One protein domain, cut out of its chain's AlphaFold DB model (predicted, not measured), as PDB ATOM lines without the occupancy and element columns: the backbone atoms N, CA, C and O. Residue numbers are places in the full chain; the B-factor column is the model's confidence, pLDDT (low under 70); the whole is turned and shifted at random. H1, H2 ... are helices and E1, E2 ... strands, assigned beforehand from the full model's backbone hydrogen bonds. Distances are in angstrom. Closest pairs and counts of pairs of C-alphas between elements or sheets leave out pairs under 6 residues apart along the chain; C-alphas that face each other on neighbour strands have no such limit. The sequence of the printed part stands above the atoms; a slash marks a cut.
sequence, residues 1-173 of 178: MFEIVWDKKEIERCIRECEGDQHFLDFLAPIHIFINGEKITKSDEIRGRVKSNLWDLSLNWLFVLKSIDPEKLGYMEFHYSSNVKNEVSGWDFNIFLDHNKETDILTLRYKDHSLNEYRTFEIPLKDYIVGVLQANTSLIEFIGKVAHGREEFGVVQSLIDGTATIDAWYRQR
ATOM      1  N   MET A   1      18.929 -54.933 -47.379       84.25
ATOM      2  CA  MET A   1      19.431 -53.651 -46.825       84.25
ATOM      3  C   MET A   1      20.731 -53.888 -46.071       84.25
ATOM      4  O   MET A   1      20.730 -54.694 -45.150       84.25
ATOM      5  N   PHE A   2      21.818 -53.232 -46.475       90.75
ATOM      6  CA  PHE A   2      23.132 -53.284 -45.823       90.75
ATOM      7  C   PHE A   2      23.444 -51.911 -45.229       90.75
ATOM      8  O   PHE A   2      23.247 -50.903 -45.903       90.75
ATOM      9  N   GLU A   3      23.896 -51.869 -43.980       91.94
ATOM     10  CA  GLU A   3      24.158 -50.619 -43.264       91.94
ATOM     11  C   GLU A   3      25.414 -50.745 -42.400       91.94
ATOM     12  O   GLU A   3      25.643 -51.766 -41.747       91.94
ATOM     13  N   ILE A   4      26.209 -49.676 -42.382       89.75
ATOM     14  CA  ILE A   4      27.368 -49.512 -41.510       89.75
ATOM     15  C   ILE A   4      27.126 -48.281 -40.635       89.75
ATOM     16  O   ILE A   4      26.913 -47.178 -41.140       89.75
ATOM     17  N   VAL A   5      27.203 -48.460 -39.318       89.06
ATOM     18  CA  VAL A   5      27.010 -47.393 -38.334       89.06
ATOM     19  C   VAL A   5      28.260 -47.256 -37.477       89.06
ATOM     20  O   VAL A   5      28.658 -48.182 -36.771       89.06
ATOM     21  N   TRP A   6      28.860 -46.070 -37.522       86.44
ATOM     22  CA  TRP A   6      29.994 -45.691 -36.686       86.44
ATOM     23  C   TRP A   6      29.540 -45.242 -35.294       86.44
ATOM     24  O   TRP A   6      28.564 -44.492 -35.173       86.44
ATOM     25  N   ASP A   7      30.268 -45.630 -34.241       87.12
ATOM     26  CA  ASP A   7      30.032 -45.095 -32.894       87.12
ATOM     27  C   ASP A   7      30.550 -43.654 -32.789       87.12
ATOM     28  O   ASP A   7      31.692 -43.380 -32.418       87.12
ATOM     29  N   LYS A   8      29.675 -42.703 -33.126       86.94
ATOM     30  CA  LYS A   8      29.988 -41.270 -33.121       86.94
ATOM     31  C   LYS A   8      30.414 -40.754 -31.746       86.94
ATOM     32  O   LYS A   8      31.244 -39.854 -31.687       86.94
ATOM     33  N   LYS A   9      29.882 -41.306 -30.648       87.62
ATOM     34  CA  LYS A   9      30.237 -40.849 -29.292       87.62
ATOM     35  C   LYS A   9      31.674 -41.223 -28.952       87.62
ATOM     36  O   LYS A   9      32.391 -40.406 -28.384       87.62
ATOM     37  N   GLU A  10      32.083 -42.433 -29.316       84.56
ATOM     38  CA  GLU A  10      33.452 -42.890 -29.091       84.56
ATOM     39  C   GLU A  10      34.446 -42.175 -30.012       84.56
ATOM     40  O   GLU A  10      35.480 -41.710 -29.545       84.56
ATOM     41  N   ILE A  11      34.103 -41.985 -31.292       85.81
ATOM     42  CA  ILE A  11      34.914 -41.192 -32.232       85.81
ATOM     43  C   ILE A  11      35.122 -39.767 -31.698       85.81
ATOM     44  O   ILE A  11      36.243 -39.267 -31.694       85.81
ATOM     45  N   GLU A  12      34.066 -39.113 -31.204       87.81
ATOM     46  CA  GLU A  12      34.169 -37.775 -30.607       87.81
ATOM     47  C   GLU A  12      35.079 -37.746 -29.380       87.81
ATOM     48  O   GLU A  12      35.875 -36.814 -29.241       87.81
ATOM     49  N   ARG A  13      34.975 -38.756 -28.506       87.56
ATOM     50  CA  ARG A  13      35.842 -38.912 -27.333       87.56
ATOM     51  C   ARG A  13      37.307 -39.014 -27.754       87.56
ATOM     52  O   ARG A  13      38.101 -38.185 -27.318       87.56
ATOM     53  N   CYS A  14      37.644 -39.952 -28.642       83.19
ATOM     54  CA  CYS A  14      39.020 -40.184 -29.092       83.19
ATOM     55  C   CYS A  14      39.626 -38.949 -29.773       83.19
ATOM     56  O   CYS A  14      40.734 -38.538 -29.426       83.19
ATOM     57  N   ILE A  15      38.876 -38.295 -30.673       81.75
ATOM     58  CA  ILE A  15      39.328 -37.053 -31.323       81.75
ATOM     59  C   ILE A  15      39.602 -35.975 -30.265       81.75
ATOM     60  O   ILE A  15      40.631 -35.301 -30.318       81.75
ATOM     61  N   ARG A  16      38.708 -35.782 -29.286       79.62
ATOM     62  CA  ARG A  16      38.886 -34.757 -28.241       79.62
ATOM     63  C   ARG A  16      40.074 -35.031 -27.331       79.62
ATOM     64  O   ARG A  16      40.785 -34.087 -26.999       79.62
ATOM     65  N   GLU A  17      40.254 -36.284 -26.935       77.88
ATOM     66  CA  GLU A  17      41.275 -36.714 -25.978       77.88
ATOM     67  C   GLU A  17      42.666 -36.857 -26.617       77.88
ATOM     68  O   GLU A  17      43.644 -37.004 -25.890       77.88
ATOM     69  N   CYS A  18      42.770 -36.733 -27.950       65.19
ATOM     70  CA  CYS A  18      44.010 -36.925 -28.713       65.19
ATOM     71  C   CYS A  18      44.680 -38.273 -28.388       65.19
ATOM     72  O   CYS A  18      45.906 -38.368 -28.324       65.19
ATOM     73  N   GLU A  19      43.877 -39.315 -28.143       54.41
ATOM     74  CA  GLU A  19      44.376 -40.684 -28.021       54.41
ATOM     75  C   GLU A  19      44.773 -41.177 -29.421       54.41
ATOM     76  O   GLU A  19      43.955 -41.723 -30.155       54.41
ATOM     77  N   GLY A  20      46.020 -40.924 -29.805       50.81
ATOM     78  CA  GLY A  20      46.572 -41.239 -31.124       50.81
ATOM     79  C   GLY A  20      47.614 -40.188 -31.487       50.81
ATOM     80  O   GLY A  20      47.442 -39.023 -31.153       50.81
ATOM     81  N   ASP A  21      48.723 -40.628 -32.069       50.03
ATOM     82  CA  ASP A  21      49.972 -39.890 -32.291       50.03
ATOM     83  C   ASP A  21      49.798 -38.737 -33.321       50.03
ATOM     84  O   ASP A  21      48.753 -38.100 -33.371       50.03
ATOM     85  N   GLN A  22      50.781 -38.425 -34.174       53.81
ATOM     86  CA  GLN A  22      50.737 -37.381 -35.234       53.81
ATOM     87  C   GLN A  22      49.455 -37.279 -36.113       53.81
ATOM     88  O   GLN A  22      49.316 -36.302 -36.852       53.81
ATOM     89  N   HIS A  23      48.533 -38.242 -36.038       67.69
ATOM     90  CA  HIS A  23      47.302 -38.385 -36.816       67.69
ATOM     91  C   HIS A  23      46.094 -38.592 -35.882       67.69
ATOM     92  O   HIS A  23      45.982 -39.629 -35.228       67.69
ATOM     93  N   PHE A  24      45.175 -37.621 -35.788       71.50
ATOM     94  CA  PHE A  24      44.085 -37.662 -34.798       71.50
ATOM     95  C   PHE A  24      42.948 -38.621 -35.176       71.50
ATOM     96  O   PHE A  24      42.058 -38.851 -34.355       71.50
ATOM     97  N   LEU A  25      42.956 -39.171 -36.393       75.44
ATOM     98  CA  LEU A  25      42.046 -40.225 -36.851       75.44
ATOM     99  C   LEU A  25      42.643 -41.634 -36.724       75.44
ATOM    100  O   LEU A  25      41.958 -42.613 -37.032       75.44
ATOM    101  N   ASP A  26      43.887 -41.757 -36.255       78.75
ATOM    102  CA  ASP A  26      44.596 -43.030 -36.108       78.75
ATOM    103  C   ASP A  26      44.253 -43.734 -34.788       78.75
ATOM    104  O   ASP A  26      45.082 -43.920 -33.898       78.75
ATOM    105  N   PHE A  27      42.982 -44.105 -34.636       77.81
ATOM    106  CA  PHE A  27      42.496 -44.792 -33.446       77.81
ATOM    107  C   PHE A  27      41.498 -45.896 -33.773       77.81
ATOM    108  O   PHE A  27      40.871 -45.952 -34.836       77.81
ATOM    109  N   LEU A  28      41.339 -46.798 -32.808       80.31
ATOM    110  CA  LEU A  28      40.391 -47.894 -32.885       80.31
ATOM    111  C   LEU A  28      38.973 -47.407 -32.575       80.31
ATOM    112  O   LEU A  28      38.667 -47.083 -31.427       80.31
ATOM    113  N   ALA A  29      38.093 -47.417 -33.574       79.38
ATOM    114  CA  ALA A  29      36.689 -47.048 -33.418       79.38
ATOM    115  C   ALA A  29      35.775 -48.290 -33.434       79.38
ATOM    116  O   ALA A  29      35.967 -49.187 -34.263       79.38
ATOM    117  N   PRO A  30      34.757 -48.356 -32.558       81.31
ATOM    118  CA  PRO A  30      33.687 -49.335 -32.678       81.31
ATOM    119  C   PRO A  30      32.839 -49.105 -33.936       81.31
ATOM    120  O   PRO A  30      32.505 -47.971 -34.293       81.31
ATOM    121  N   ILE A  31      32.430 -50.207 -34.562       79.56
ATOM    122  CA  ILE A  31      31.569 -50.231 -35.749       79.56
ATOM    123  C   ILE A  31      30.432 -51.244 -35.573       79.56
ATOM    124  O   ILE A  31      30.592 -52.319 -34.983       79.56
ATOM    125  N   HIS A  32      29.265 -50.915 -36.113       84.88
ATOM    126  CA  HIS A  32      28.131 -51.823 -36.216       84.88
ATOM    127  C   HIS A  32      27.780 -52.062 -37.679       84.88
ATOM    128  O   HIS A  32      27.706 -51.117 -38.462       84.88
ATOM    129  N   ILE A  33      27.569 -53.327 -38.040       85.62
ATOM    130  CA  ILE A  33      27.204 -53.729 -39.399       85.62
ATOM    131  C   ILE A  33      25.870 -54.456 -39.319       85.62
ATOM    132  O   ILE A  33      25.716 -55.394 -38.526       85.62
ATOM    133  N   PHE A  34      24.925 -54.023 -40.143       87.00
ATOM    134  CA  PHE A  34      23.589 -54.587 -40.217       87.00
ATOM    135  C   PHE A  34      23.316 -55.128 -41.615       87.00
ATOM    136  O   PHE A  34      23.627 -54.488 -42.623       87.00
ATOM    137  N   ILE A  35      22.695 -56.305 -41.673       85.25
ATOM    138  CA  ILE A  35      22.220 -56.928 -42.908       85.25
ATOM    139  C   ILE A  35      20.762 -57.321 -42.708       85.25
ATOM    140  O   ILE A  35      20.426 -58.082 -41.810       85.25
ATOM    141  N   ASN A  36      19.879 -56.773 -43.540       82.12
ATOM    142  CA  ASN A  36      18.425 -56.950 -43.468       82.12
ATOM    143  C   ASN A  36      17.839 -56.633 -42.080       82.12
ATOM    144  O   ASN A  36      16.892 -57.274 -41.634       82.12
ATOM    145  N   GLY A  37      18.405 -55.629 -41.402       74.62
ATOM    146  CA  GLY A  37      18.006 -55.213 -40.055       74.62
ATOM    147  C   GLY A  37      18.591 -56.068 -38.924       74.62
ATOM    148  O   GLY A  37      18.484 -55.679 -37.765       74.62
ATOM    149  N   GLU A  38      19.251 -57.188 -39.231       80.31
ATOM    150  CA  GLU A  38      19.979 -57.982 -38.243       80.31
ATOM    151  C   GLU A  38      21.382 -57.405 -38.040       80.31
ATOM    152  O   GLU A  38      22.140 -57.225 -38.996       80.31
ATOM    153  N   LYS A  39      21.750 -57.141 -36.784       77.38
ATOM    154  CA  LYS A  39      23.125 -56.796 -36.418       77.38
ATOM    155  C   LYS A  39      23.993 -58.047 -36.506       77.38
ATOM    156  O   LYS A  39      23.862 -58.965 -35.698       77.38
ATOM    157  N   ILE A  40      24.903 -58.080 -37.473       74.44
ATOM    158  CA  ILE A  40      25.743 -59.263 -37.705       74.44
ATOM    159  C   ILE A  40      27.001 -59.264 -36.830       74.44
ATOM    160  O   ILE A  40      27.541 -60.328 -36.528       74.44
ATOM    161  N   THR A  41      27.422 -58.089 -36.349       66.38
ATOM    162  CA  THR A  41      28.472 -57.956 -35.337       66.38
ATOM    163  C   THR A  41      27.889 -58.305 -33.962       66.38
ATOM    164  O   THR A  41      27.301 -57.465 -33.284       66.38
ATOM    165  N   LYS A  42      28.009 -59.573 -33.546       53.53
ATOM    166  CA  LYS A  42      27.325 -60.149 -32.364       53.53
ATOM    167  C   LYS A  42      27.781 -59.613 -30.992       53.53
ATOM    168  O   LYS A  42      27.378 -60.156 -29.968       53.53
ATOM    169  N   SER A  43      28.593 -58.560 -30.912       46.78
ATOM    170  CA  SER A  43      29.087 -58.049 -29.627       46.78
ATOM    171  C   SER A  43      28.088 -57.083 -28.969       46.78
ATOM    172  O   SER A  43      28.338 -55.880 -28.867       46.78
ATOM    173  N   ASP A  44      26.939 -57.590 -28.536       39.44
ATOM    174  CA  ASP A  44      26.022 -56.824 -27.681       39.44
ATOM    175  C   ASP A  44      26.488 -56.783 -26.214       39.44
ATOM    176  O   ASP A  44      25.983 -55.980 -25.433       39.44
ATOM    177  N   GLU A  45      27.493 -57.578 -25.828       34.97
ATOM    178  CA  GLU A  45      27.871 -57.704 -24.414       34.97
ATOM    179  C   GLU A  45      28.887 -56.685 -23.900       34.97
ATOM    180  O   GLU A  45      28.960 -56.478 -22.694       34.97
ATOM    181  N   ILE A  46      29.639 -55.984 -24.748       36.25
ATOM    182  CA  ILE A  46      30.500 -54.884 -24.297       36.25
ATOM    183  C   ILE A  46      30.605 -53.886 -25.441       36.25
ATOM    184  O   ILE A  46      30.920 -54.260 -26.569       36.25
ATOM    185  N   ARG A  47      30.378 -52.607 -25.140       38.47
ATOM    186  CA  ARG A  47      30.829 -51.478 -25.961       38.47
ATOM    187  C   ARG A  47      32.218 -51.792 -26.561       38.47
ATOM    188  O   ARG A  47      33.195 -51.860 -25.826       38.47
ATOM    189  N   GLY A  48      32.305 -52.018 -27.874       43.28
ATOM    190  CA  GLY A  48      33.580 -52.074 -28.600       43.28
ATOM    191  C   GLY A  48      34.427 -53.349 -28.486       43.28
ATOM    192  O   GLY A  48      35.583 -53.262 -28.077       43.28
ATOM    193  N   ARG A  49      33.933 -54.505 -28.948       47.06
ATOM    194  CA  ARG A  49      34.812 -55.652 -29.282       47.06
ATOM    195  C   ARG A  49      35.057 -55.877 -30.770       47.06
ATOM    196  O   ARG A  49      35.849 -56.739 -31.093       47.06
ATOM    197  N   VAL A  50      34.404 -55.124 -31.654       53.28
ATOM    198  CA  VAL A  50      34.820 -55.039 -33.056       53.28
ATOM    199  C   VAL A  50      35.467 -53.684 -33.230       53.28
ATOM    200  O   VAL A  50      34.781 -52.678 -33.436       53.28
ATOM    201  N   LYS A  51      36.777 -53.650 -33.021       63.06
ATOM    202  CA  LYS A  51      37.573 -52.447 -33.205       63.06
ATOM    203  C   LYS A  51      38.242 -52.511 -34.568       63.06
ATOM    204  O   LYS A  51      38.639 -53.569 -35.047       63.06
ATOM    205  N   SER A  52      38.367 -51.370 -35.213       65.62
ATOM    206  CA  SER A  52      39.288 -51.234 -36.329       65.62
ATOM    207  C   SER A  52      39.835 -49.834 -36.339       65.62
ATOM    208  O   SER A  52      39.188 -48.913 -35.838       65.62
ATOM    209  N   ASN A  53      41.014 -49.694 -36.924       76.81
ATOM    210  CA  ASN A  53      41.529 -48.391 -37.268       76.81
ATOM    211  C   ASN A  53      40.474 -47.665 -38.124       76.81
ATOM    212  O   ASN A  53      40.002 -48.220 -39.125       76.81
ATOM    213  N   LEU A  54      40.026 -46.496 -37.651       81.19
ATOM    214  CA  LEU A  54      38.889 -45.772 -38.217       81.19
ATOM    215  C   LEU A  54      39.122 -45.458 -39.695       81.19
ATOM    216  O   LEU A  54      38.252 -45.732 -40.528       81.19
ATOM    217  N   TRP A  55      40.292 -44.905 -40.016       80.44
ATOM    218  CA  TRP A  55      40.587 -44.474 -41.373       80.44
ATOM    219  C   TRP A  55      40.851 -45.673 -42.290       80.44
ATOM    220  O   TRP A  55      40.209 -45.755 -43.340       80.44
ATOM    221  N   ASP A  56      41.665 -46.648 -41.868       79.38
ATOM    222  CA  ASP A  56      41.934 -47.863 -42.653       79.38
ATOM    223  C   ASP A  56      40.628 -48.569 -43.017       79.38
ATOM    224  O   ASP A  56      40.392 -48.927 -44.171       79.38
ATOM    225  N   LEU A  57      39.733 -48.737 -42.039       84.00
ATOM    226  CA  LEU A  57      38.486 -49.450 -42.270       84.00
ATOM    227  C   LEU A  57      37.539 -48.665 -43.179       84.00
ATOM    228  O   LEU A  57      36.939 -49.254 -44.078       84.00
ATOM    229  N   SER A  58      37.409 -47.352 -42.970       84.31
ATOM    230  CA  SER A  58      36.577 -46.494 -43.824       84.31
ATOM    231  C   SER A  58      37.010 -46.544 -45.297       84.31
ATOM    232  O   SER A  58      36.165 -46.669 -46.189       84.31
ATOM    233  N   LEU A  59      38.324 -46.571 -45.546       82.81
ATOM    234  CA  LEU A  59      38.900 -46.722 -46.878       82.81
ATOM    235  C   LEU A  59      38.769 -48.152 -47.428       82.81
ATOM    236  O   LEU A  59      38.451 -48.316 -48.609       82.81
ATOM    237  N   ASN A  60      38.933 -49.191 -46.603       85.50
ATOM    238  CA  ASN A  60      38.796 -50.589 -47.031       85.50
ATOM    239  C   ASN A  60      37.420 -50.882 -47.644       85.50
ATOM    240  O   ASN A  60      37.341 -51.569 -48.668       85.50
ATOM    241  N   TRP A  61      36.343 -50.310 -47.091       87.81
ATOM    242  CA  TRP A  61      34.992 -50.444 -47.659       87.81
ATOM    243  C   TRP A  61      34.884 -49.922 -49.096       87.81
ATOM    244  O   TRP A  61      34.127 -50.478 -49.897       87.81
ATOM    245  N   LEU A  62      35.633 -48.868 -49.427       87.44
ATOM    246  CA  LEU A  62      35.690 -48.297 -50.773       87.44
ATOM    247  C   LEU A  62      36.611 -49.130 -51.673       87.44
ATOM    248  O   LEU A  62      36.262 -49.427 -52.813       87.44
ATOM    249  N   PHE A  63      37.775 -49.546 -51.170       82.50
ATOM    250  CA  PHE A  63      38.784 -50.246 -51.968       82.50
ATOM    251  C   PHE A  63      38.384 -51.638 -52.392       82.50
ATOM    252  O   PHE A  63      38.719 -52.053 -53.502       82.50
ATOM    253  N   VAL A  64      37.641 -52.347 -51.553       87.62
ATOM    254  CA  VAL A  64      37.186 -53.685 -51.902       87.62
ATOM    255  C   VAL A  64      36.304 -53.674 -53.159       87.62
ATOM    256  O   VAL A  64      36.314 -54.637 -53.914       87.62
ATOM    257  N   LEU A  65      35.635 -52.556 -53.485       89.50
ATOM    258  CA  LEU A  65      34.862 -52.415 -54.728       89.50
ATOM    259  C   LEU A  65      35.735 -52.491 -55.992       89.50
ATOM    260  O   LEU A  65      35.231 -52.866 -57.052       89.50
ATOM    261  N   LYS A  66      37.050 -52.235 -55.903       87.50
ATOM    262  CA  LYS A  66      37.985 -52.448 -57.024       87.50
ATOM    263  C   LYS A  66      38.009 -53.903 -57.491       87.50
ATOM    264  O   LYS A  66      38.314 -54.159 -58.651       87.50
ATOM    265  N   SER A  67      37.674 -54.854 -56.619       86.12
ATOM    266  CA  SER A  67      37.564 -56.270 -56.983       86.12
ATOM    267  C   SER A  67      36.410 -56.555 -57.938       86.12
ATOM    268  O   SER A  67      36.434 -57.541 -58.673       86.12
ATOM    269  N   ILE A  68      35.383 -55.709 -57.889       89.06
ATOM    270  CA  ILE A  68      34.118 -55.879 -58.598       89.06
ATOM    271  C   ILE A  68      34.243 -55.330 -60.022       89.06
ATOM    272  O   ILE A  68      33.835 -55.987 -60.984       89.06
ATOM    273  N   ASP A  69      34.847 -54.147 -60.156       88.00
ATOM    274  CA  ASP A  69      35.045 -53.454 -61.432       88.00
ATOM    275  C   ASP A  69      36.447 -52.807 -61.511       88.00
ATOM    276  O   ASP A  69      36.595 -51.586 -61.384       88.00
ATOM    277  N   PRO A  70      37.509 -53.618 -61.687       85.50
ATOM    278  CA  PRO A  70      38.886 -53.127 -61.672       85.50
ATOM    279  C   PRO A  70      39.208 -52.191 -62.840       85.50
ATOM    280  O   PRO A  70      40.091 -51.349 -62.707       85.50
ATOM    281  N   GLU A  71      38.506 -52.296 -63.969       86.25
ATOM    282  CA  GLU A  71      38.729 -51.422 -65.127       86.25
ATOM    283  C   GLU A  71      38.327 -49.978 -64.824       86.25
ATOM    284  O   GLU A  71      39.045 -49.045 -65.184       86.25
ATOM    285  N   LYS A  72      37.201 -49.787 -64.125       84.56
ATOM    286  CA  LYS A  72      36.705 -48.451 -63.775       84.56
ATOM    287  C   LYS A  72      37.267 -47.915 -62.465       84.56
ATOM    288  O   LYS A  72      37.449 -46.707 -62.342       84.56
ATOM    289  N   LEU A  73      37.531 -48.787 -61.493       85.44
ATOM    290  CA  LEU A  73      37.924 -48.390 -60.135       85.44
ATOM    291  C   LEU A  73      39.420 -48.597 -59.842       85.44
ATOM    292  O   LEU A  73      39.923 -48.124 -58.822       85.44
ATOM    293  N   GLY A  74      40.162 -49.273 -60.723       72.56
ATOM    294  CA  GLY A  74      41.576 -49.604 -60.512       72.56
ATOM    295  C   GLY A  74      42.489 -48.386 -60.352       72.56
ATOM    296  O   GLY A  74      43.431 -48.441 -59.564       72.56
ATOM    297  N   TYR A  75      42.166 -47.276 -61.022       67.69
ATOM    298  CA  TYR A  75      42.955 -46.039 -61.015       67.69
ATOM    299  C   TYR A  75      42.785 -45.158 -59.774       67.69
ATOM    300  O   TYR A  75      43.431 -44.120 -59.718       67.69
ATOM    301  N   MET A  76      41.941 -45.507 -58.793       68.12
ATOM    302  CA  MET A  76      41.795 -44.662 -57.597       68.12
ATOM    303  C   MET A  76      43.148 -44.547 -56.871       68.12
ATOM    304  O   MET A  76      43.581 -45.521 -56.239       68.12
ATOM    305  N   GLU A  77      43.796 -43.384 -57.014       54.53
ATOM    306  CA  GLU A  77      45.095 -43.010 -56.448       54.53
ATOM    307  C   GLU A  77      44.972 -42.889 -54.931       54.53
ATOM    308  O   GLU A  77      44.669 -41.828 -54.399       54.53
ATOM    309  N   PHE A  78      45.197 -43.988 -54.217       56.72
ATOM    310  CA  PHE A  78      45.320 -43.952 -52.766       56.72
ATOM    311  C   PHE A  78      46.543 -44.741 -52.328       56.72
ATOM    312  O   PHE A  78      46.720 -45.907 -52.677       56.72
ATOM    313  N   HIS A  79      47.399 -44.064 -51.570       43.88
ATOM    314  CA  HIS A  79      48.715 -44.531 -51.158       43.88
ATOM    315  C   HIS A  79      48.700 -45.307 -49.837       43.88
ATOM    316  O   HIS A  79      49.697 -45.264 -49.140       43.88
ATOM    317  N   TYR A  80      47.636 -46.018 -49.449       46.50
ATOM    318  CA  TYR A  80      47.714 -46.839 -48.235       46.50
ATOM    319  C   TYR A  80      46.926 -48.150 -48.300       46.50
ATOM    320  O   TYR A  80      45.787 -48.221 -48.757       46.50
ATOM    321  N   SER A  81      47.593 -49.160 -47.741       44.03
ATOM    322  CA  SER A  81      47.195 -50.535 -47.440       44.03
ATOM    323  C   SER A  81      47.273 -51.577 -48.567       44.03
ATOM    324  O   SER A  81      46.802 -51.443 -49.695       44.03
ATOM    325  N   SER A  82      47.925 -52.668 -48.186       44.38
ATOM    326  CA  SER A  82      48.230 -53.921 -48.867       44.38
ATOM    327  C   SER A  82      46.992 -54.770 -49.188       44.38
ATOM    328  O   SER A  82      46.958 -55.958 -48.864       44.38
ATOM    329  N   ASN A  83      45.949 -54.174 -49.770       50.97
ATOM    330  CA  ASN A  83      44.639 -54.810 -49.791       50.97
ATOM    331  C   ASN A  83      44.580 -56.089 -50.633       50.97
ATOM    332  O   ASN A  83      44.861 -56.122 -51.836       50.97
ATOM    333  N   VAL A  84      44.170 -57.151 -49.942       55.50
ATOM    334  CA  VAL A  84      43.805 -58.454 -50.483       55.50
ATOM    335  C   VAL A  84      42.559 -58.265 -51.347       55.50
ATOM    336  O   VAL A  84      41.637 -57.536 -50.994       55.50
ATOM    337  N   LYS A  85      42.566 -58.899 -52.522       71.62
ATOM    338  CA  LYS A  85      41.776 -58.547 -53.712       71.62
ATOM    339  C   LYS A  85      40.251 -58.458 -53.555       71.62
ATOM    340  O   LYS A  85      39.644 -58.126 -54.555       71.62
ATOM    341  N   ASN A  86      39.631 -58.757 -52.416       86.56
ATOM    342  CA  ASN A  86      38.175 -58.745 -52.201       86.56
ATOM    343  C   ASN A  86      37.789 -58.802 -50.705       86.56
ATOM    344  O   ASN A  86      36.757 -59.374 -50.343       86.56
ATOM    345  N   GLU A  87      38.635 -58.259 -49.833       89.25
ATOM    346  CA  GLU A  87      38.499 -58.387 -48.386       89.25
ATOM    347  C   GLU A  87      38.424 -57.020 -47.699       89.25
ATOM    348  O   GLU A  87      39.147 -56.093 -48.052       89.25
ATOM    349  N   VAL A  88      37.558 -56.918 -46.693       87.19
ATOM    350  CA  VAL A  88      37.559 -55.834 -45.711       87.19
ATOM    351  C   VAL A  88      37.986 -56.418 -44.376       87.19
ATOM    352  O   VAL A  88      37.251 -57.209 -43.779       87.19
ATOM    353  N   SER A  89      39.170 -56.035 -43.914       82.88
ATOM    354  CA  SER A  89      39.747 -56.519 -42.662       82.88
ATOM    355  C   SER A  89      39.643 -55.432 -41.596       82.88
ATOM    356  O   SER A  89      40.077 -54.299 -41.808       82.88
ATOM    357  N   GLY A  90      39.067 -55.786 -40.452       78.69
ATOM    358  CA  GLY A  90      39.238 -55.060 -39.198       78.69
ATOM    359  C   GLY A  90      40.095 -55.867 -38.226       78.69
ATOM    360  O   GLY A  90      40.545 -56.967 -38.544       78.69
ATOM    361  N   TRP A  91      40.308 -55.345 -37.019       77.38
ATOM    362  CA  TRP A  91      41.117 -56.039 -36.010       77.38
ATOM    363  C   TRP A  91      40.488 -57.385 -35.606       77.38
ATOM    364  O   TRP A  91      41.147 -58.425 -35.571       77.38
ATOM    365  N   ASP A  92      39.176 -57.377 -35.372       77.56
ATOM    366  CA  ASP A  92      38.437 -58.523 -34.827       77.56
ATOM    367  C   ASP A  92      37.579 -59.262 -35.869       77.56
ATOM    368  O   ASP A  92      36.835 -60.183 -35.524       77.56
ATOM    369  N   PHE A  93      37.641 -58.864 -37.142       82.12
ATOM    370  CA  PHE A  93      36.796 -59.450 -38.180       82.12
ATOM    371  C   PHE A  93      37.374 -59.335 -39.586       82.12
ATOM    372  O   PHE A  93      38.148 -58.429 -39.888       82.12
ATOM    373  N   ASN A  94      36.874 -60.187 -40.479       86.75
ATOM    374  CA  ASN A  94      37.063 -60.049 -41.921       86.75
ATOM    375  C   ASN A  94      35.729 -60.214 -42.642       86.75
ATOM    376  O   ASN A  94      34.897 -61.040 -42.254       86.75
ATOM    377  N   ILE A  95      35.547 -59.460 -43.722       88.06
ATOM    378  CA  ILE A  95      34.459 -59.648 -44.678       88.06
ATOM    379  C   ILE A  95      35.057 -59.921 -46.045       88.06
ATOM    380  O   ILE A  95      35.735 -59.070 -46.607       88.06
ATOM    381  N   PHE A  96      34.759 -61.090 -46.599       90.56
ATOM    382  CA  PHE A  96      35.105 -61.415 -47.979       90.56
ATOM    383  C   PHE A  96      33.905 -61.170 -48.879       90.56
ATOM    384  O   PHE A  96      32.804 -61.640 -48.579       90.56
ATOM    385  N   LEU A  97      34.138 -60.487 -49.993       92.00
ATOM    386  CA  LEU A  97      33.130 -60.182 -50.997       92.00
ATOM    387  C   LEU A  97      33.298 -61.080 -52.219       92.00
ATOM    388  O   LEU A  97      34.406 -61.258 -52.729       92.00
ATOM    389  N   ASP A  98      32.198 -61.635 -52.708       93.44
ATOM    390  CA  ASP A  98      32.152 -62.361 -53.975       93.44
ATOM    391  C   ASP A  98      30.956 -61.873 -54.796       93.44
ATOM    392  O   ASP A  98      29.822 -61.900 -54.317       93.44
ATOM    393  N   HIS A  99      31.204 -61.341 -55.994       94.88
ATOM    394  CA  HIS A  99      30.172 -60.714 -56.822       94.88
ATOM    395  C   HIS A  99      29.781 -61.625 -57.976       94.88
ATOM    396  O   HIS A  99      30.586 -61.917 -58.864       94.88
ATOM    397  N   ASN A 100      28.506 -61.991 -58.016       95.81
ATOM    398  CA  ASN A 100      27.918 -62.628 -59.178       95.81
ATOM    399  C   ASN A 100      27.477 -61.556 -60.188       95.81
ATOM    400  O   ASN A 100      26.469 -60.872 -60.002       95.81
ATOM    401  N   LYS A 101      28.223 -61.437 -61.291       90.62
ATOM    402  CA  LYS A 101      27.967 -60.446 -62.349       90.62
ATOM    403  C   LYS A 101      26.665 -60.674 -63.119       90.62
ATOM    404  O   LYS A 101      26.141 -59.711 -63.670       90.62
ATOM    405  N   GLU A 102      26.157 -61.904 -63.176       93.81
ATOM    406  CA  GLU A 102      24.934 -62.235 -63.918       93.81
ATOM    407  C   GLU A 102      23.677 -61.801 -63.161       93.81
ATOM    408  O   GLU A 102      22.713 -61.334 -63.766       93.81
ATOM    409  N   THR A 103      23.692 -61.937 -61.834       95.38
ATOM    410  CA  THR A 103      22.539 -61.648 -60.964       95.38
ATOM    411  C   THR A 103      22.666 -60.328 -60.205       95.38
ATOM    412  O   THR A 103      21.709 -59.890 -59.571       95.38
ATOM    413  N   ASP A 104      23.834 -59.687 -60.275       94.88
ATOM    414  CA  ASP A 104      24.207 -58.492 -59.510       94.88
ATOM    415  C   ASP A 104      24.058 -58.659 -57.985       94.88
ATOM    416  O   ASP A 104      23.797 -57.704 -57.246       94.88
ATOM    417  N   ILE A 105      24.241 -59.895 -57.513       96.44
ATOM    418  CA  ILE A 105      24.232 -60.269 -56.097       96.44
ATOM    419  C   ILE A 105      25.664 -60.338 -55.571       96.44
ATOM    420  O   ILE A 105      26.573 -60.846 -56.229       96.44
ATOM    421  N   LEU A 106      25.852 -59.816 -54.364       95.00
ATOM    422  CA  LEU A 106      27.088 -59.840 -53.605       95.00
ATOM    423  C   LEU A 106      26.944 -60.815 -52.434       95.00
ATOM    424  O   LEU A 106      26.080 -60.643 -51.570       95.00
ATOM    425  N   THR A 107      27.821 -61.811 -52.390       94.38
ATOM    426  CA  THR A 107      27.954 -62.745 -51.275       94.38
ATOM    427  C   THR A 107      28.983 -62.208 -50.288       94.38
ATOM    428  O   THR A 107      30.156 -62.038 -50.621       94.38
ATOM    429  N   LEU A 108      28.545 -61.946 -49.057       91.81
ATOM    430  CA  LEU A 108      29.364 -61.449 -47.955       91.81
ATOM    431  C   LEU A 108      29.639 -62.600 -47.002       91.81
ATOM    432  O   LEU A 108      28.716 -63.129 -46.380       91.81
ATOM    433  N   ARG A 109      30.910 -62.959 -46.844       90.19
ATOM    434  CA  ARG A 109      31.351 -63.934 -45.841       90.19
ATOM    435  C   ARG A 109      31.994 -63.190 -44.683       90.19
ATOM    436  O   ARG A 109      33.129 -62.742 -44.800       90.19
ATOM    437  N   TYR A 110      31.251 -63.061 -43.592       87.06
ATOM    438  CA  TYR A 110      31.708 -62.455 -42.348       87.06
ATOM    439  C   TYR A 110      32.357 -63.514 -41.456       87.06
ATOM    440  O   TYR A 110      31.758 -64.562 -41.197       87.06
ATOM    441  N   LYS A 111      33.566 -63.226 -40.980       85.12
ATOM    442  CA  LYS A 111      34.291 -64.018 -39.988       85.12
ATOM    443  C   LYS A 111      34.545 -63.160 -38.755       85.12
ATOM    444  O   LYS A 111      35.197 -62.126 -38.867       85.12
ATOM    445  N   ASP A 112      34.080 -63.621 -37.600       80.31
ATOM    446  CA  ASP A 112      34.425 -63.044 -36.296       80.31
ATOM    447  C   ASP A 112      35.618 -63.811 -35.706       80.31
ATOM    448  O   ASP A 112      35.557 -65.034 -35.532       80.31
ATOM    449  N   HIS A 113      36.716 -63.114 -35.410       75.31
ATOM    450  CA  HIS A 113      37.925 -63.732 -34.860       75.31
ATOM    451  C   HIS A 113      37.757 -64.250 -33.435       75.31
ATOM    452  O   HIS A 113      38.430 -65.209 -33.054       75.31
ATOM    453  N   SER A 114      36.854 -63.657 -32.658       69.69
ATOM    454  CA  SER A 114      36.610 -64.038 -31.269       69.69
ATOM    455  C   SER A 114      35.709 -65.267 -31.138       69.69
ATOM    456  O   SER A 114      35.835 -66.017 -30.171       69.69
ATOM    457  N   LEU A 115      34.832 -65.498 -32.119       67.19
ATOM    458  CA  LEU A 115      33.864 -66.600 -32.101       67.19
ATOM    459  C   LEU A 115      34.254 -67.769 -33.015       67.19
ATOM    460  O   LEU A 115      33.680 -68.848 -32.899       67.19
ATOM    461  N   ASN A 116      35.211 -67.566 -33.932       68.81
ATOM    462  CA  ASN A 116      35.547 -68.510 -35.006       68.81
ATOM    463  C   ASN A 116      34.305 -68.977 -35.806       68.81
ATOM    464  O   ASN A 116      34.282 -70.067 -36.377       68.81
ATOM    465  N   GLU A 117      33.259 -68.144 -35.832       68.00
ATOM    466  CA  GLU A 117      32.021 -68.364 -36.573       68.00
ATOM    467  C   GLU A 117      32.125 -67.708 -37.953       68.00
ATOM    468  O   GLU A 117      32.572 -66.564 -38.084       68.00
ATOM    469  N   TYR A 118      31.640 -68.416 -38.973       79.75
ATOM    470  CA  TYR A 118      31.414 -67.856 -40.299       79.75
ATOM    471  C   TYR A 118      29.926 -67.615 -40.507       79.75
ATOM    472  O   TYR A 118      29.101 -68.494 -40.252       79.75
ATOM    473  N   ARG A 119      29.586 -66.441 -41.032       85.31
ATOM    474  CA  ARG A 119      28.248 -66.147 -41.547       85.31
ATOM    475  C   ARG A 119      28.331 -65.737 -42.997       85.31
ATOM    476  O   ARG A 119      29.271 -65.063 -43.406       85.31
ATOM    477  N   THR A 120      27.358 -66.180 -43.779       89.81
ATOM    478  CA  THR A 120      27.259 -65.867 -45.202       89.81
ATOM    479  C   THR A 120      25.932 -65.186 -45.465       89.81
ATOM    480  O   THR A 120      24.897 -65.643 -44.984       89.81
ATOM    481  N   PHE A 121      25.984 -64.096 -46.218       90.44
ATOM    482  CA  PHE A 121      24.826 -63.297 -46.581       90.44
ATOM    483  C   PHE A 121      24.859 -63.004 -48.071       90.44
ATOM    484  O   PHE A 121      25.929 -62.796 -48.632       90.44
ATOM    485  N   GLU A 122      23.687 -62.928 -48.687       93.44
ATOM    486  CA  GLU A 122      23.528 -62.484 -50.067       93.44
ATOM    487  C   GLU A 122      22.736 -61.180 -50.064       93.44
ATOM    488  O   GLU A 122      21.640 -61.105 -49.501       93.44
ATOM    489  N   ILE A 123      23.301 -60.138 -50.667       94.31
ATOM    490  CA  ILE A 123      22.640 -58.841 -50.824       94.31
ATOM    491  C   ILE A 123      22.821 -58.331 -52.253       94.31
ATOM    492  O   ILE A 123      23.839 -58.621 -52.878       94.31
ATOM    493  N   PRO A 124      21.885 -57.536 -52.789       95.69
ATOM    494  CA  PRO A 124      22.119 -56.824 -54.039       95.69
ATOM    495  C   PRO A 124      23.367 -55.938 -53.945       95.69
ATOM    496  O   PRO A 124      23.537 -55.222 -52.954       95.69
ATOM    497  N   LEU A 125      24.205 -55.914 -54.985       95.56
ATOM    498  CA  LEU A 125      25.400 -55.060 -55.018       95.56
ATOM    499  C   LEU A 125      25.047 -53.580 -54.775       95.56
ATOM    500  O   LEU A 125      25.740 -52.886 -54.032       95.56
ATOM    501  N   LYS A 126      23.924 -53.112 -55.334       95.94
ATOM    502  CA  LYS A 126      23.419 -51.750 -55.102       95.94
ATOM    503  C   LYS A 126      23.220 -51.434 -53.611       95.94
ATOM    504  O   LYS A 126      23.554 -50.336 -53.184       95.94
ATOM    505  N   ASP A 127      22.716 -52.388 -52.821       95.12
ATOM    506  CA  ASP A 127      22.424 -52.186 -51.398       95.12
ATOM    507  C   ASP A 127      23.733 -52.056 -50.611       95.12
ATOM    508  O   ASP A 127      23.835 -51.212 -49.723       95.12
ATOM    509  N   TYR A 128      24.742 -52.860 -50.967       94.00
ATOM    510  CA  TYR A 128      26.086 -52.755 -50.399       94.00
ATOM    511  C   TYR A 128      26.698 -51.376 -50.665       94.00
ATOM    512  O   TYR A 128      27.121 -50.696 -49.731       94.00
ATOM    513  N   ILE A 129      26.706 -50.941 -51.931       95.38
ATOM    514  CA  ILE A 129      27.307 -49.663 -52.334       95.38
ATOM    515  C   ILE A 129      26.617 -48.493 -51.629       95.38
ATOM    516  O   ILE A 129      27.297 -47.617 -51.099       95.38
ATOM    517  N   VAL A 130      25.280 -48.496 -51.572       95.62
ATOM    518  CA  VAL A 130      24.511 -47.467 -50.857       95.62
ATOM    519  C   VAL A 130      24.907 -47.412 -49.382       95.62
ATOM    520  O   VAL A 130      25.171 -46.322 -48.881       95.62
ATOM    521  N   GLY A 131      25.008 -48.557 -48.700       94.44
ATOM    522  CA  GLY A 131      25.414 -48.591 -47.292       94.44
ATOM    523  C   GLY A 131      26.841 -48.080 -47.064       94.44
ATOM    524  O   GLY A 131      27.072 -47.309 -46.133       94.44
ATOM    525  N   VAL A 132      27.788 -48.436 -47.941       93.62
ATOM    526  CA  VAL A 132      29.174 -47.931 -47.886       93.62
ATOM    527  C   VAL A 132      29.232 -46.417 -48.101       93.62
ATOM    528  O   VAL A 132      29.894 -45.715 -47.333       93.62
ATOM    529  N   LEU A 133      28.534 -45.899 -49.117       95.31
ATOM    530  CA  LEU A 133      28.487 -44.464 -49.407       95.31
ATOM    531  C   LEU A 133      27.864 -43.689 -48.242       95.31
ATOM    532  O   LEU A 133      28.457 -42.727 -47.762       95.31
ATOM    533  N   GLN A 134      26.717 -44.140 -47.728       94.88
ATOM    534  CA  GLN A 134      26.043 -43.501 -46.594       94.88
ATOM    535  C   GLN A 134      26.929 -43.448 -45.346       94.88
ATOM    536  O   GLN A 134      27.012 -42.406 -44.691       94.88
ATOM    537  N   ALA A 135      27.616 -44.546 -45.027       92.56
ATOM    538  CA  ALA A 135      28.487 -44.615 -43.861       92.56
ATOM    539  C   ALA A 135      29.687 -43.669 -43.971       92.56
ATOM    540  O   ALA A 135      29.994 -42.961 -43.009       92.56
ATOM    541  N   ASN A 136      30.332 -43.616 -45.140       92.31
ATOM    542  CA  ASN A 136      31.467 -42.727 -45.377       92.31
ATOM    543  C   ASN A 136      31.048 -41.254 -45.431       92.31
ATOM    544  O   ASN A 136      31.670 -40.431 -44.761       92.31
ATOM    545  N   THR A 137      29.951 -40.907 -46.111       94.69
ATOM    546  CA  THR A 137      29.407 -39.538 -46.092       94.69
ATOM    547  C   THR A 137      29.081 -39.093 -44.664       94.69
ATOM    548  O   THR A 137      29.488 -38.008 -44.250       94.69
ATOM    549  N   SER A 138      28.420 -39.945 -43.871       93.31
ATOM    550  CA  SER A 138      28.081 -39.614 -42.481       93.31
ATOM    551  C   SER A 138      29.316 -39.421 -41.598       93.31
ATOM    552  O   SER A 138      29.296 -38.582 -40.693       93.31
ATOM    553  N   LEU A 139      30.381 -40.189 -41.844       90.94
ATOM    554  CA  LEU A 139      31.651 -40.063 -41.136       90.94
ATOM    555  C   LEU A 139      32.376 -38.764 -41.512       90.94
ATOM    556  O   LEU A 139      32.775 -38.026 -40.613       90.94
ATOM    557  N   ILE A 140      32.486 -38.445 -42.807       90.75
ATOM    558  CA  ILE A 140      33.110 -37.208 -43.311       90.75
ATOM    559  C   ILE A 140      32.424 -35.977 -42.705       90.75
ATOM    560  O   ILE A 140      33.088 -35.104 -42.144       90.75
ATOM    561  N   GLU A 141      31.090 -35.925 -42.753       91.38
ATOM    562  CA  GLU A 141      30.316 -34.828 -42.159       91.38
ATOM    563  C   GLU A 141      30.533 -34.707 -40.648       91.38
ATOM    564  O   GLU A 141      30.534 -33.605 -40.096       91.38
ATOM    565  N   PHE A 142      30.672 -35.841 -39.961       90.75
ATOM    566  CA  PHE A 142      30.874 -35.872 -38.521       90.75
ATOM    567  C   PHE A 142      32.274 -35.392 -38.129       90.75
ATOM    568  O   PHE A 142      32.395 -34.513 -37.274       90.75
ATOM    569  N   ILE A 143      33.313 -35.899 -38.798       86.81
ATOM    570  CA  ILE A 143      34.700 -35.463 -38.608       86.81
ATOM    571  C   ILE A 143      34.812 -33.964 -38.887       86.81
ATOM    572  O   ILE A 143      35.350 -33.238 -38.058       86.81
ATOM    573  N   GLY A 144      34.222 -33.466 -39.980       84.81
ATOM    574  CA  GLY A 144      34.245 -32.036 -40.308       84.81
ATOM    575  C   GLY A 144      33.636 -31.133 -39.224       84.81
ATOM    576  O   GLY A 144      34.064 -29.990 -39.066       84.81
ATOM    577  N   LYS A 145      32.672 -31.642 -38.443       86.25
ATOM    578  CA  LYS A 145      32.067 -30.926 -37.305       86.25
ATOM    579  C   LYS A 145      32.926 -30.998 -36.043       86.25
ATOM    580  O   LYS A 145      33.074 -29.992 -35.357       86.25
ATOM    581  N   VAL A 146      33.450 -32.177 -35.715       83.50
ATOM    582  CA  VAL A 146      34.149 -32.426 -34.439       83.50
ATOM    583  C   VAL A 146      35.623 -32.016 -34.492       83.50
ATOM    584  O   VAL A 146      36.168 -31.557 -33.491       83.50
ATOM    585  N   ALA A 147      36.256 -32.133 -35.656       77.12
ATOM    586  CA  ALA A 147      37.658 -31.805 -35.892       77.12
ATOM    587  C   ALA A 147      37.841 -30.469 -36.636       77.12
ATOM    588  O   ALA A 147      38.866 -30.247 -37.279       77.12
ATOM    589  N   HIS A 148      36.856 -29.565 -36.566       72.06
ATOM    590  CA  HIS A 148      36.950 -28.253 -37.203       72.06
ATOM    591  C   HIS A 148      38.208 -27.504 -36.732       72.06
ATOM    592  O   HIS A 148      38.397 -27.287 -35.535       72.06
ATOM    593  N   GLY A 149      39.071 -27.116 -37.675       67.94
ATOM    594  CA  GLY A 149      40.338 -26.436 -37.385       67.94
ATOM    595  C   GLY A 149      41.512 -27.355 -37.019       67.94
ATOM    596  O   GLY A 149      42.552 -26.843 -36.616       67.94
ATOM    597  N   ARG A 150      41.376 -28.682 -37.155       70.56
ATOM    598  CA  ARG A 150      42.491 -29.641 -37.064       70.56
ATOM    599  C   ARG A 150      42.907 -30.103 -38.462       70.56
ATOM    600  O   ARG A 150      42.053 -30.388 -39.298       70.56
ATOM    601  N   GLU A 151      44.210 -30.175 -38.719       59.97
ATOM    602  CA  GLU A 151      44.743 -30.549 -40.033       59.97
ATOM    603  C   GLU A 151      44.953 -32.068 -40.133       59.97
ATOM    604  O   GLU A 151      45.861 -32.617 -39.523       59.97
ATOM    605  N   GLU A 152      44.128 -32.753 -40.929       66.94
ATOM    606  CA  GLU A 152      44.347 -34.153 -41.348       66.94
ATOM    607  C   GLU A 152      43.933 -34.328 -42.813       66.94
ATOM    608  O   GLU A 152      43.210 -35.242 -43.219       66.94
ATOM    609  N   PHE A 153      44.377 -33.352 -43.610       65.88
ATOM    610  CA  PHE A 153      43.909 -33.115 -44.970       65.88
ATOM    611  C   PHE A 153      44.056 -34.339 -45.872       65.88
ATOM    612  O   PHE A 153      43.129 -34.640 -46.611       65.88
ATOM    613  N   GLY A 154      45.165 -35.080 -45.794       75.31
ATOM    614  CA  GLY A 154      45.417 -36.206 -46.701       75.31
ATOM    615  C   GLY A 154      44.395 -37.341 -46.578       75.31
ATOM    616  O   GLY A 154      43.870 -37.814 -47.586       75.31
ATOM    617  N   VAL A 155      44.074 -37.756 -45.350       76.31
ATOM    618  CA  VAL A 155      43.172 -38.892 -45.092       76.31
ATOM    619  C   VAL A 155      41.718 -38.505 -45.354       76.31
ATOM    620  O   VAL A 155      40.999 -39.223 -46.051       76.31
ATOM    621  N   VAL A 156      41.287 -37.346 -44.850       81.62
ATOM    622  CA  VAL A 156      39.911 -36.869 -45.049       81.62
ATOM    623  C   VAL A 156      39.643 -36.580 -46.525       81.62
ATOM    624  O   VAL A 156      38.598 -36.981 -47.039       81.62
ATOM    625  N   GLN A 157      40.592 -35.954 -47.231       83.94
ATOM    626  CA  GLN A 157      40.472 -35.740 -48.673       83.94
ATOM    627  C   GLN A 157      40.381 -37.071 -49.419       83.94
ATOM    628  O   GLN A 157      39.546 -37.216 -50.307       83.94
ATOM    629  N   SER A 158      41.152 -38.077 -48.995       83.44
ATOM    630  CA  SER A 158      41.097 -39.396 -49.619       83.44
ATOM    631  C   SER A 158      39.732 -40.066 -49.490       83.44
ATOM    632  O   SER A 158      39.225 -40.658 -50.443       83.44
ATOM    633  N   LEU A 159      39.092 -39.931 -48.329       86.81
ATOM    634  CA  LEU A 159      37.728 -40.417 -48.124       86.81
ATOM    635  C   LEU A 159      36.708 -39.663 -48.977       86.81
ATOM    636  O   LEU A 159      35.803 -40.291 -49.531       86.81
ATOM    637  N   ILE A 160      36.851 -38.341 -49.104       89.31
ATOM    638  CA  ILE A 160      35.991 -37.503 -49.949       89.31
ATOM    639  C   ILE A 160      36.100 -37.942 -51.413       89.31
ATOM    640  O   ILE A 160      35.085 -38.277 -52.030       89.31
ATOM    641  N   ASP A 161      37.317 -38.012 -51.946       88.19
ATOM    642  CA  ASP A 161      37.581 -38.360 -53.345       88.19
ATOM    643  C   ASP A 161      37.166 -39.805 -53.650       88.19
ATOM    644  O   ASP A 161      36.555 -40.091 -54.688       88.19
ATOM    645  N   GLY A 162      37.432 -40.720 -52.715       88.19
ATOM    646  CA  GLY A 162      37.017 -42.112 -52.814       88.19
ATOM    647  C   GLY A 162      35.498 -42.257 -52.855       88.19
ATOM    648  O   GLY A 162      34.962 -42.925 -53.740       88.19
ATOM    649  N   THR A 163      34.793 -41.574 -51.952       92.38
ATOM    650  CA  THR A 163      33.323 -41.572 -51.899       92.38
ATOM    651  C   THR A 163      32.727 -40.991 -53.181       92.38
ATOM    652  O   THR A 163      31.824 -41.593 -53.760       92.38
ATOM    653  N   ALA A 164      33.262 -39.871 -53.675       91.88
ATOM    654  CA  ALA A 164      32.807 -39.245 -54.916       91.88
ATOM    655  C   ALA A 164      33.025 -40.151 -56.142       91.88
ATOM    656  O   ALA A 164      32.145 -40.265 -56.995       91.88
ATOM    657  N   THR A 165      34.168 -40.841 -56.209       91.12
ATOM    658  CA  THR A 165      34.473 -41.782 -57.298       91.12
ATOM    659  C   THR A 165      33.504 -42.963 -57.308       91.12
ATOM    660  O   THR A 165      32.965 -43.316 -58.361       91.12
ATOM    661  N   ILE A 166      33.242 -43.558 -56.139       93.00
ATOM    662  CA  ILE A 166      32.293 -44.670 -56.017       93.00
ATOM    663  C   ILE A 166      30.863 -44.214 -56.322       93.00
ATOM    664  O   ILE A 166      30.156 -44.936 -57.022       93.00
ATOM    665  N   ASP A 167      30.438 -43.026 -55.878       94.69
ATOM    666  CA  ASP A 167      29.111 -42.482 -56.209       94.69
ATOM    667  C   ASP A 167      28.955 -42.251 -57.720       94.69
ATOM    668  O   ASP A 167      27.958 -42.665 -58.316       94.69
ATOM    669  N   ALA A 168      29.964 -41.675 -58.380       93.12
ATOM    670  CA  ALA A 168      29.951 -41.479 -59.828       93.12
ATOM    671  C   ALA A 168      29.855 -42.813 -60.589       93.12
ATOM    672  O   ALA A 168      29.034 -42.957 -61.503       93.12
ATOM    673  N   TRP A 169      30.648 -43.810 -60.190       93.25
ATOM    674  CA  TRP A 169      30.593 -45.157 -60.764       93.25
ATOM    675  C   TRP A 169      29.241 -45.837 -60.518       93.25
ATOM    676  O   TRP A 169      28.652 -46.388 -61.452       93.25
ATOM    677  N   TYR A 170      28.714 -45.754 -59.296       95.31
ATOM    678  CA  TYR A 170      27.401 -46.272 -58.912       95.31
ATOM    679  C   TYR A 170      26.292 -45.681 -59.789       95.31
ATOM    680  O   TYR A 170      25.520 -46.420 -60.409       95.31
ATOM    681  N   ARG A 171      26.254 -44.351 -59.922       94.75
ATOM    682  CA  ARG A 171      25.270 -43.658 -60.761       94.75
ATOM    683  C   ARG A 171      25.364 -44.077 -62.220       94.75
ATOM    684  O   ARG A 171      24.334 -44.349 -62.836       94.75
ATOM    685  N   GLN A 172      26.580 -44.190 -62.757       94.31
ATOM    686  CA  GLN A 172      26.798 -44.657 -64.125       94.31
ATOM    687  C   GLN A 172      26.302 -46.098 -64.317       94.31
ATOM    688  O   GLN A 172      25.601 -46.377 -65.289       94.31
ATOM    689  N   ARG A 173      26.655 -47.010 -63.403       93.12
ATOM    690  CA  ARG A 173      26.297 -48.436 -63.463       93.12
ATOM    691  C   ARG A 173      24.785 -48.650 -63.464       93.12
ATOM    692  O   ARG A 173      24.302 -49.499 -64.207       93.12
TER     693      ARG A 173
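AT A GLANCE: This is residues 1 to 173 of the 178 residues of an uncharacterized protein of Methanoregula sp. PtaU1.Bin006 (UniProt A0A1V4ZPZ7). The strongly twisted sheet E4 E5 E6 E7 and the smaller sheet E1 E2 E3 are packed round one core helix, H2, and the long helical hairpin H4 and H5 packs on H2, making an up-and-down bundle of three helices. H4 runs beside edge strand E1; H1 lies at one end of the longest axis, the E5 to E6 turn at the other. The 173 printed residues hold five named helices and seven named strands, in the order E1 H1 E2 E3 H2 H3 E4 E5 E6 E7 H4 H5; both sheets are antiparallel, and the class is mixed. The whole is compact, radius of gyration of the C-alphas 15.7 A, spanning 48 by 38 by 27 A.

IN THESE COORDINATES: Start at the larger sheet: E4 is residues 87 to 89, E5 93 to 100 (23.0 A), E6 105 to 112 (22.4 A) and E7 117 to 124 (23.2 A). Find C-alpha 125 at (25.400, -55.060, -55.018); from there H4, residues 125 to 146, runs 31.8 A. H5, residues 153 to 173, runs 29.8 A to C-alpha 173 at (26.297, -48.436, -63.463). Go back to C-alpha 2 at (23.132, -53.284, -45.823) for E1, residues 2 to 6; then come H1, 8 to 17, E2, 28 to 35 (22.6 A), E3, 51 to 53, H2, 54 to 67 (21.5 A), and H3, 70 to 73.

HOW THE PARTS SIT: E4 E5 E6 E7 is a meander, each strand the antiparallel neighbour of the one before: look at N 88 and O 95, 2.8 A, N 96 and O 109, 2.9 A, and N 108 and O 121, 2.8 A. H2 and H4 are on the same face, two layers; H2 has a height of 5.0 A over the sheet, and C-alphas 60 and 88 are its closest to E4, 5.5 A. In the other sheet, N 5 and O 32 are 2.8 A apart and N 29 and O 52 2.9 A; H4 stands at its level, and H1 only grazes it with residues 8 to 14. H4 and H5 touch at a shallow tilt of 29 degrees, opposite ways, closest C-alphas 133 and 163, 6.2 A. H2 touches H5, closest C-alphas 59 and 159, 6.5 A. H3 touches H2 only at the corner, and only just, with 3 pairs of C-alphas within 8 A. O i to N i+4 pairs are all within hydrogen-bond range in H1, H4 and H5, and 6 of 10 in H2; H3 is too short for one.

THE WHOLE: The C-alphas of Glu 17 and Glu 102 are the farthest apart, 48.6 A. The printed part has no cut; the links E2 to E3 and H3 to E4 are long. Mean pLDDT of the printed part is 80.2, with residues 41 to 52 and 75 to 84 among those under 70.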